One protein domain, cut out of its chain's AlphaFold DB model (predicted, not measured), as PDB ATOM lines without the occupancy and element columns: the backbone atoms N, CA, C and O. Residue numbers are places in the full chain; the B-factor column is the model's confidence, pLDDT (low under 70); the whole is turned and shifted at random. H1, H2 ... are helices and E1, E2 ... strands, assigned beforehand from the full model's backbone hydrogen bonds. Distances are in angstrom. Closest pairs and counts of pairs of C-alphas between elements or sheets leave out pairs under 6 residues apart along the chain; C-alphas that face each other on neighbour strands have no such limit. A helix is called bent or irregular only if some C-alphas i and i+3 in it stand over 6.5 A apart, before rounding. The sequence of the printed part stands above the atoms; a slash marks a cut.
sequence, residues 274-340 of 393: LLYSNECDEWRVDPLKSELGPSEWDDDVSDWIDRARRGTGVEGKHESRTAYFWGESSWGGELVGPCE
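What this domain is: This is residues 274 to 340 of the 393 residues of the protein "Transpeptidase domain-containing protein" of Gemmatimonadales bacterium (UniProt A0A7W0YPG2). There is little regular structure here: a small strand hairpin, E1 and E2, and one longer helix, H2, are set apart with short H1 between them, while unnamed residues 309 to 340 loop round past H2 and return toward the hairpin. The printed part has 67 residues, with 26 in named elements, in the order E1, E2, H1, H2; the sheet is antiparallel and the class mixed. It is compact, with a radius of gyration of the C-alphas of 11.9 A and spans of 35 by 30 by 23 A.

Where its parts are: E1 is residues 276 to 279, from C-alpha 276 at (147.468, 119.305, 105.804), and E2 282 to 285. H1 is 287 to 290. H2, 295 to 308, measures 19.9 A and ends with C-alpha 308 at (142.772, 135.507, 107.723); it is irregular, but only just, with C-alphas 296 and 299 6.8 A apart.

How they stand to each other: In the hairpin, N 277 and O 284 are 3.0 A apart, within hydrogen-bond range. H1 and H2 touch, their closest C-alphas, Leu 288 and Asp 298, 6.3 A apart. H2 is apart from E1 and E2. In H2, 8 of 10 O i to N i+4 pairs are within hydrogen-bond range; H1 is too short for one.

The domain as a whole: The farthest C-alphas, Asp 281 and Glu 319, are 34.9 A apart. The printed part has no cut, and its three links are tight. Low-confidence residues, with pLDDT under 70, include 323 to 332.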
ATOM      1  N   LEU A 274     152.793 118.273 103.693       65.00
ATOM      2  CA  LEU A 274     153.161 119.693 103.462       65.00
ATOM      3  C   LEU A 274     151.961 120.641 103.497       65.00
ATOM      4  O   LEU A 274     152.152 121.793 103.849       65.00
ATOM      5  N   LEU A 275     150.741 120.222 103.147       75.94
ATOM      6  CA  LEU A 275     149.592 121.145 103.174       75.94
ATOM      7  C   LEU A 275     148.574 120.876 104.281       75.94
ATOM      8  O   LEU A 275     147.824 121.783 104.619       75.94
ATOM      9  N   TYR A 276     148.518 119.670 104.848       79.75
ATOM     10  CA  TYR A 276     147.468 119.305 105.804       79.75
ATOM     11  C   TYR A 276     147.999 118.982 107.204       79.75
ATOM     12  O   TYR A 276     149.032 118.322 107.380       79.75
ATOM     13  N   SER A 277     147.219 119.387 108.206       80.38
ATOM     14  CA  SER A 277     147.374 119.000 109.610       80.38
ATOM     15  C   SER A 277     146.076 118.399 110.127       80.38
ATOM     16  O   SER A 277     144.993 118.845 109.753       80.38
ATOM     17  N   ASN A 278     146.197 117.352 110.946       80.56
ATOM     18  CA  ASN A 278     145.067 116.808 111.683       80.56
ATOM     19  C   ASN A 278     144.947 117.597 112.986       80.56
ATOM     20  O   ASN A 278     145.830 117.503 113.840       80.56
ATOM     21  N   GLU A 279     143.888 118.387 113.102       77.31
ATOM     22  CA  GLU A 279     143.527 119.076 114.333       77.31
ATOM     23  C   GLU A 279     142.064 118.791 114.648       77.31
ATOM     24  O   GLU A 279     141.211 118.813 113.763       77.31
ATOM     25  N   CYS A 280     141.778 118.517 115.923       79.31
ATOM     26  CA  CYS A 280     140.421 118.237 116.403       79.31
ATOM     27  C   CYS A 280     139.754 117.050 115.670       79.31
ATOM     28  O   CYS A 280     138.568 117.097 115.368       79.31
ATOM     29  N   ASP A 281     140.535 116.005 115.363       81.44
ATOM     30  CA  ASP A 281     140.127 114.821 114.590       81.44
ATOM     31  C   ASP A 281     139.712 115.101 113.125       81.44
ATOM     32  O   ASP A 281     139.215 114.209 112.435       81.44
ATOM     33  N   GLU A 282     140.004 116.296 112.599       80.94
ATOM     34  CA  GLU A 282     139.725 116.703 111.218       80.94
ATOM     35  C   GLU A 282     141.001 117.138 110.481       80.94
ATOM     36  O   GLU A 282     141.908 117.746 111.051       80.94
ATOM     37  N   TRP A 283     141.092 116.844 109.180       81.25
ATOM     38  CA  TRP A 283     142.207 117.308 108.347       81.25
ATOM     39  C   TRP A 283     141.897 118.677 107.754       81.25
ATOM     40  O   TRP A 283     140.944 118.824 106.993       81.25
ATOM     41  N   ARG A 284     142.734 119.669 108.064       81.06
ATOM     42  CA  ARG A 284     142.569 121.063 107.630       81.06
ATOM     43  C   ARG A 284     143.824 121.574 106.941       81.06
ATOM     44  O   ARG A 284     144.904 121.001 107.109       81.06
ATOM     45  N   VAL A 285     143.686 122.645 106.158       80.69
ATOM     46  CA  VAL A 285     144.826 123.235 105.450       80.69
ATOM     47  C   VAL A 285     145.715 123.990 106.435       80.69
ATOM     48  O   VAL A 285     145.257 124.893 107.129       80.69
ATOM     49  N   ASP A 286     146.996 123.651 106.459       80.44
ATOM     50  CA  ASP A 286     148.023 124.234 107.310       80.44
ATOM     51  C   ASP A 286     149.106 124.917 106.456       80.44
ATOM     52  O   ASP A 286     150.043 124.267 105.974       80.44
ATOM     53  N   PRO A 287     148.998 126.242 106.243       75.31
ATOM     54  CA  PRO A 287     149.975 126.977 105.459       75.31
ATOM     55  C   PRO A 287     151.390 126.968 106.050       75.31
ATOM     56  O   PRO A 287     152.330 127.109 105.265       75.31
ATOM     57  N   LEU A 288     151.558 126.761 107.368       74.75
ATOM     58  CA  LEU A 288     152.876 126.712 108.021       74.75
ATOM     59  C   LEU A 288     153.721 125.547 107.504       74.75
ATOM     60  O   LEU A 288     154.935 125.658 107.390       74.75
ATOM     61  N   LYS A 289     153.085 124.437 107.123       73.50
ATOM     62  CA  LYS A 289     153.784 123.297 106.517       73.50
ATOM     63  C   LYS A 289     154.115 123.515 105.039       73.50
ATOM     64  O   LYS A 289     155.052 122.910 104.516       73.50
ATOM     65  N   SER A 290     153.347 124.374 104.366       67.06
ATOM     66  CA  SER A 290     153.426 124.563 102.914       67.06
ATOM     67  C   SER A 290     154.438 125.635 102.502       67.06
ATOM     68  O   SER A 290     154.987 125.592 101.398       67.06
ATOM     69  N   GLU A 291     154.714 126.587 103.395       67.06
ATOM     70  CA  GLU A 291     155.741 127.608 103.227       67.06
ATOM     71  C   GLU A 291     157.034 127.146 103.908       67.06
ATOM     72  O   GLU A 291     157.290 127.446 105.065       67.06
ATOM     73  N   LEU A 292     157.881 126.424 103.161       62.72
ATOM     74  CA  LEU A 292     159.201 125.927 103.599       62.72
ATOM     75  C   LEU A 292     160.255 127.047 103.786       62.72
ATOM     76  O   LEU A 292     161.438 126.857 103.490       62.72
ATOM     77  N   GLY A 293     159.821 128.239 104.198       68.44
ATOM     78  CA  GLY A 293     160.693 129.351 104.553       68.44
ATOM     79  C   GLY A 293     161.517 129.052 105.811       68.44
ATOM     80  O   GLY A 293     161.389 127.987 106.418       68.44
ATOM     81  N   PRO A 294     162.407 129.969 106.220       78.69
ATOM     82  CA  PRO A 294     163.076 129.842 107.505       78.69
ATOM     83  C   PRO A 294     162.030 129.850 108.627       78.69
ATOM     84  O   PRO A 294     161.080 130.626 108.568       78.69
ATOM     85  N   SER A 295     162.240 129.056 109.681       81.88
ATOM     86  CA  SER A 295     161.309 128.948 110.823       81.88
ATOM     87  C   SER A 295     161.040 130.278 111.540       81.88
ATOM     88  O   SER A 295     160.126 130.395 112.341       81.88
ATOM     89  N   GLU A 296     161.854 131.302 111.279       83.50
ATOM     90  CA  GLU A 296     161.620 132.662 111.770       83.50
ATOM     91  C   GLU A 296     160.362 133.312 111.162       83.50
ATOM     92  O   GLU A 296     159.886 134.309 111.697       83.50
ATOM     93  N   TRP A 297     159.814 132.763 110.072       83.06
ATOM     94  CA  TRP A 297     158.570 133.232 109.452       83.06
ATOM     95  C   TRP A 297     157.322 132.610 110.081       83.06
ATOM     96  O   TRP A 297     156.227 133.121 109.854       83.06
ATOM     97  N   ASP A 298     157.461 131.544 110.874       84.44
ATOM     98  CA  ASP A 298     156.328 130.787 111.418       84.44
ATOM     99  C   ASP A 298     155.405 131.679 112.264       84.44
ATOM    100  O   ASP A 298     154.180 131.573 112.169       84.44
ATOM    101  N   ASP A 299     155.972 132.616 113.030       85.31
ATOM    102  CA  ASP A 299     155.211 133.577 113.840       85.31
ATOM    103  C   ASP A 299     154.391 134.546 112.968       85.31
ATOM    104  O   ASP A 299     153.223 134.817 113.263       85.31
ATOM    105  N   ASP A 300     154.975 135.058 111.881       84.19
ATOM    106  CA  ASP A 300     154.300 135.981 110.960       84.19
ATOM    107  C   ASP A 300     153.227 135.264 110.127       84.19
ATOM    108  O   ASP A 300     152.148 135.813 109.883       84.19
ATOM    109  N   VAL A 301     153.496 134.021 109.715       82.06
ATOM    110  CA  VAL A 301     152.524 133.168 109.019       82.06
ATOM    111  C   VAL A 301     151.372 132.808 109.958       82.06
ATOM    112  O   VAL A 301     150.215 132.909 109.552       82.06
ATOM    113  N   SER A 302     151.655 132.479 111.222       83.81
ATOM    114  CA  SER A 302     150.631 132.202 112.240       83.81
ATOM    115  C   SER A 302     149.752 133.426 112.512       83.81
ATOM    116  O   SER A 302     148.525 133.328 112.457       83.81
ATOM    117  N   ASP A 303     150.356 134.606 112.708       85.75
ATOM    118  CA  ASP A 303     149.621 135.874 112.848       85.75
ATOM    119  C   ASP A 303     148.740 136.152 111.621       85.75
ATOM    120  O   ASP A 303     147.583 136.568 111.749       85.75
ATOM    121  N   TRP A 304     149.267 135.905 110.419       85.44
ATOM    122  CA  TRP A 304     148.503 136.064 109.189       85.44
ATOM    123  C   TRP A 304     147.320 135.094 109.114       85.44
ATOM    124  O   TRP A 304     146.218 135.537 108.788       85.44
ATOM    125  N   ILE A 305     147.508 133.814 109.451       81.50
ATOM    126  CA  ILE A 305     146.453 132.788 109.480       81.50
ATOM    127  C   ILE A 305     145.334 133.206 110.446       81.50
ATOM    128  O   ILE A 305     144.165 133.241 110.054       81.50
ATOM    129  N   ASP A 306     145.672 133.603 111.675       82.81
ATOM    130  CA  ASP A 306     144.696 134.018 112.694       82.81
ATOM    131  C   ASP A 306     143.895 135.259 112.275       82.81
ATOM    132  O   ASP A 306     142.701 135.405 112.570       82.81
ATOM    133  N   ARG A 307     144.537 136.188 111.561       85.75
ATOM    134  CA  ARG A 307     143.843 137.319 110.938       85.75
ATOM    135  C   ARG A 307     142.981 136.873 109.764       85.75
ATOM    136  O   ARG A 307     141.860 137.363 109.645       85.75
ATOM    137  N   ALA A 308     143.466 135.963 108.923       80.06
ATOM    138  CA  ALA A 308     142.772 135.507 107.723       80.06
ATOM    139  C   ALA A 308     141.468 134.777 108.066       80.06
ATOM    140  O   ALA A 308     140.461 135.009 107.397       80.06
ATOM    141  N   ARG A 309     141.429 134.011 109.167       77.50
ATOM    142  CA  ARG A 309     140.189 133.393 109.684       77.50
ATOM    143  C   ARG A 309     139.097 134.414 110.032       77.50
ATOM    144  O   ARG A 309     137.917 134.085 110.017       77.50
ATOM    145  N   ARG A 310     139.465 135.668 110.319       81.38
ATOM    146  CA  ARG A 310     138.522 136.768 110.602       81.38
ATOM    147  C   ARG A 310     138.096 137.540 109.350       81.38
ATOM    148  O   ARG A 310     137.292 138.465 109.452       81.38
ATOM    149  N   GLY A 311     138.626 137.172 108.183       76.19
ATOM    150  CA  GLY A 311     138.270 137.733 106.886       76.19
ATOM    151  C   GLY A 311     139.384 138.541 106.217       76.19
ATOM    152  O   GLY A 311     140.518 138.658 106.688       76.19
ATOM    153  N   THR A 312     139.044 139.104 105.062       76.44
ATOM    154  CA  THR A 312     139.952 139.882 104.210       76.44
ATOM    155  C   THR A 312     140.163 141.300 104.739       76.44
ATOM    156  O   THR A 312     139.225 141.928 105.228       76.44
ATOM    157  N   GLY A 313     141.358 141.856 104.546       77.56
ATOM    158  CA  GLY A 313     141.690 143.232 104.918       77.56
ATOM    159  C   GLY A 313     141.979 143.441 106.406       77.56
ATOM    160  O   GLY A 313     142.122 144.587 106.828       77.56
ATOM    161  N   VAL A 314     142.083 142.365 107.189       85.88
ATOM    162  CA  VAL A 314     142.414 142.414 108.616       85.88
ATOM    163  C   VAL A 314     143.889 142.780 108.762       85.88
ATOM    164  O   VAL A 314     144.786 142.059 108.314       85.88
ATOM    165  N   GLU A 315     144.130 143.938 109.366       89.12
ATOM    166  CA  GLU A 315     145.462 144.509 109.544       89.12
ATOM    167  C   GLU A 315     146.219 143.814 110.685       89.12
ATOM    168  O   GLU A 315     145.643 143.496 111.727       89.12
ATOM    169  N   GLY A 316     147.499 143.536 110.459       83.75
ATOM    170  CA  GLY A 316     148.440 142.972 111.419       83.75
ATOM    171  C   GLY A 316     149.614 143.910 111.658       83.75
ATOM    172  O   GLY A 316     149.569 145.099 111.333       83.75
ATOM    173  N   LYS A 317     150.696 143.371 112.223       80.62
ATOM    174  CA  LYS A 317     151.933 144.138 112.411       80.62
ATOM    175  C   LYS A 317     152.455 144.657 111.064       80.62
ATOM    176  O   LYS A 317     152.209 144.059 110.013       80.62
ATOM    177  N   HIS A 318     153.175 145.778 111.119       81.81
ATOM    178  CA  HIS A 318     153.811 146.416 109.959       81.81
ATOM    179  C   HIS A 318     152.839 146.777 108.822       81.81
ATOM    180  O   HIS A 318     153.211 146.702 107.656       81.81
ATOM    181  N   GLU A 319     151.594 147.136 109.160       79.00
ATOM    182  CA  GLU A 319     150.541 147.502 108.196       79.00
ATOM    183  C   GLU A 319     150.209 146.368 107.200       79.00
ATOM    184  O   GLU A 319     149.588 146.588 106.155       79.00
ATOM    185  N   SER A 320     150.592 145.124 107.522       80.31
ATOM    186  CA  SER A 320     150.271 143.961 106.696       80.31
ATOM    187  C   SER A 320     148.770 143.696 106.743       80.31
ATOM    188  O   SER A 320     148.162 143.657 107.807       80.31
ATOM    189  N   ARG A 321     148.132 143.480 105.595       81.75
ATOM    190  CA  ARG A 321     146.693 143.184 105.526       81.75
ATOM    191  C   ARG A 321     146.473 141.791 104.975       81.75
ATOM    192  O   ARG A 321     147.156 141.386 104.035       81.75
ATOM    193  N   THR A 322     145.510 141.064 105.535       77.88
ATOM    194  CA  THR A 322     145.083 139.799 104.931       77.88
ATOM    195  C   THR A 322     144.549 140.074 103.530       77.88
ATOM    196  O   THR A 322     143.749 140.988 103.311       77.88
ATOM    197  N   ALA A 323     145.056 139.328 102.555       67.88
ATOM    198  CA  ALA A 323     144.708 139.518 101.157       67.88
ATOM    199  C   ALA A 323     143.506 138.651 100.759       67.88
ATOM    200  O   ALA A 323     143.113 137.727 101.464       67.88
ATOM    201  N   TYR A 324     142.911 138.995  99.618       56.19
ATOM    202  CA  TYR A 324     141.498 138.778  99.302       56.19
ATOM    203  C   TYR A 324     141.025 137.336  99.046       56.19
ATOM    204  O   TYR A 324     139.883 137.161  98.635       56.19
ATOM    205  N   PHE A 325     141.853 136.308  99.235       57.75
ATOM    206  CA  PHE A 325     141.567 135.026  98.589       57.75
ATOM    207  C   PHE A 325     142.001 133.780  99.355       57.75
ATOM    208  O   PHE A 325     142.582 132.865  98.778       57.75
ATOM    209  N   TRP A 326     141.684 133.708 100.640       57.84
ATOM    210  CA  TRP A 326     141.727 132.430 101.338       57.84
ATOM    211  C   TRP A 326     140.356 132.094 101.945       57.84
ATOM    212  O   TRP A 326     139.797 132.928 102.653       57.84
ATOM    213  N   GLY A 327     139.801 130.909 101.641       58.94
ATOM    214  CA  GLY A 327     138.455 130.459 102.041       58.94
ATOM    215  C   GLY A 327     137.599 129.902 100.886       58.94
ATOM    216  O   GLY A 327     137.984 129.998  99.719       58.94
ATOM    217  N   GLU A 328     136.405 129.384 101.206       51.81
ATOM    218  CA  GLU A 328     135.519 128.612 100.304       51.81
ATOM    219  C   GLU A 328     135.226 129.268  98.944       51.81
ATOM    220  O   GLU A 328     135.153 128.589  97.921       51.81
ATOM    221  N   SER A 329     135.077 130.597  98.911       54.25
ATOM    222  CA  SER A 329     134.807 131.372  97.685       54.25
ATOM    223  C   SER A 329     136.082 131.866  96.976       54.25
ATOM    224  O   SER A 329     136.036 132.804  96.179       54.25
ATOM    225  N   SER A 330     137.242 131.289  97.299       62.25
ATOM    226  CA  SER A 330     138.562 131.717  96.820       62.25
ATOM    227  C   SER A 330     139.520 130.529  96.603       62.25
ATOM    228  O   SER A 330     139.066 129.429  96.304       62.25
ATOM    229  N   TRP A 331     140.847 130.721  96.651       62.81
ATOM    230  CA  TRP A 331     141.828 129.689  96.269       62.81
ATOM    231  C   TRP A 331     142.405 128.874  97.442       62.81
ATOM    232  O   TRP A 331     143.475 128.278  97.287       62.81
ATOM    233  N   GLY A 332     141.728 128.836  98.596       65.88
ATOM    234  CA  GLY A 332     142.176 128.092  99.782       65.88
ATOM    235  C   GLY A 332     141.025 127.476 100.581       65.88
ATOM    236  O   GLY A 332     139.928 128.026 100.579       65.88
ATOM    237  N   GLY A 333     141.274 126.335 101.226       70.12
ATOM    238  CA  GLY A 333     140.295 125.624 102.056       70.12
ATOM    239  C   GLY A 333     140.205 126.187 103.472       70.12
ATOM    240  O   GLY A 333     140.841 127.193 103.790       70.12
ATOM    241  N   GLU A 334     139.428 125.543 104.340       76.75
ATOM    242  CA  GLU A 334     139.412 125.904 105.759       76.75
ATOM    243  C   GLU A 334     140.821 125.773 106.358       76.75
ATOM    244  O   GLU A 334     141.520 124.776 106.149       76.75
ATOM    245  N   LEU A 335     141.252 126.819 107.066       78.88
ATOM    246  CA  LEU A 335     142.547 126.837 107.734       78.88
ATOM    247  C   LEU A 335     142.469 126.034 109.026       78.88
ATOM    248  O   LEU A 335     141.513 126.172 109.790       78.88
ATOM    249  N   VAL A 336     143.530 125.280 109.298       78.25
ATOM    250  CA  VAL A 336     143.869 124.775 110.629       78.25
ATOM    251  C   VAL A 336     143.662 125.877 111.661       78.25
ATOM    252  O   VAL A 336     143.905 127.040 111.331       78.25
ATOM    253  N   GLY A 337     143.173 125.565 112.860       72.06
ATOM    254  CA  GLY A 337     142.774 126.558 113.852       72.06
ATOM    255  C   GLY A 337     142.381 125.947 115.185       72.06
ATOM    256  O   GLY A 337     142.125 124.749 115.251       72.06
ATOM    257  N   PRO A 338     142.352 126.765 116.255       67.81
ATOM    258  CA  PRO A 338     142.158 126.254 117.600       67.81
ATOM    259  C   PRO A 338     140.848 125.477 117.651       67.81
ATOM    260  O   PRO A 338     139.837 125.967 117.148       67.81
ATOM    261  N   CYS A 339     140.866 124.296 118.272       69.94
ATOM    262  CA  CYS A 339     139.642 123.543 118.497       69.94
ATOM    263  C   CYS A 339     138.647 124.454 119.218       69.94
ATOM    264  O   CYS A 339     138.877 124.836 120.371       69.94
ATOM    265  N   GLU A 340     137.562 124.838 118.541       63.00
ATOM    266  CA  GLU A 340     136.424 125.398 119.252       63.00
ATOM    267  C   GLU A 340     136.000 124.336 120.274       63.00
ATOM    268  O   GLU A 340     135.876 123.161 119.914       63.00
TER     269      GLU A 340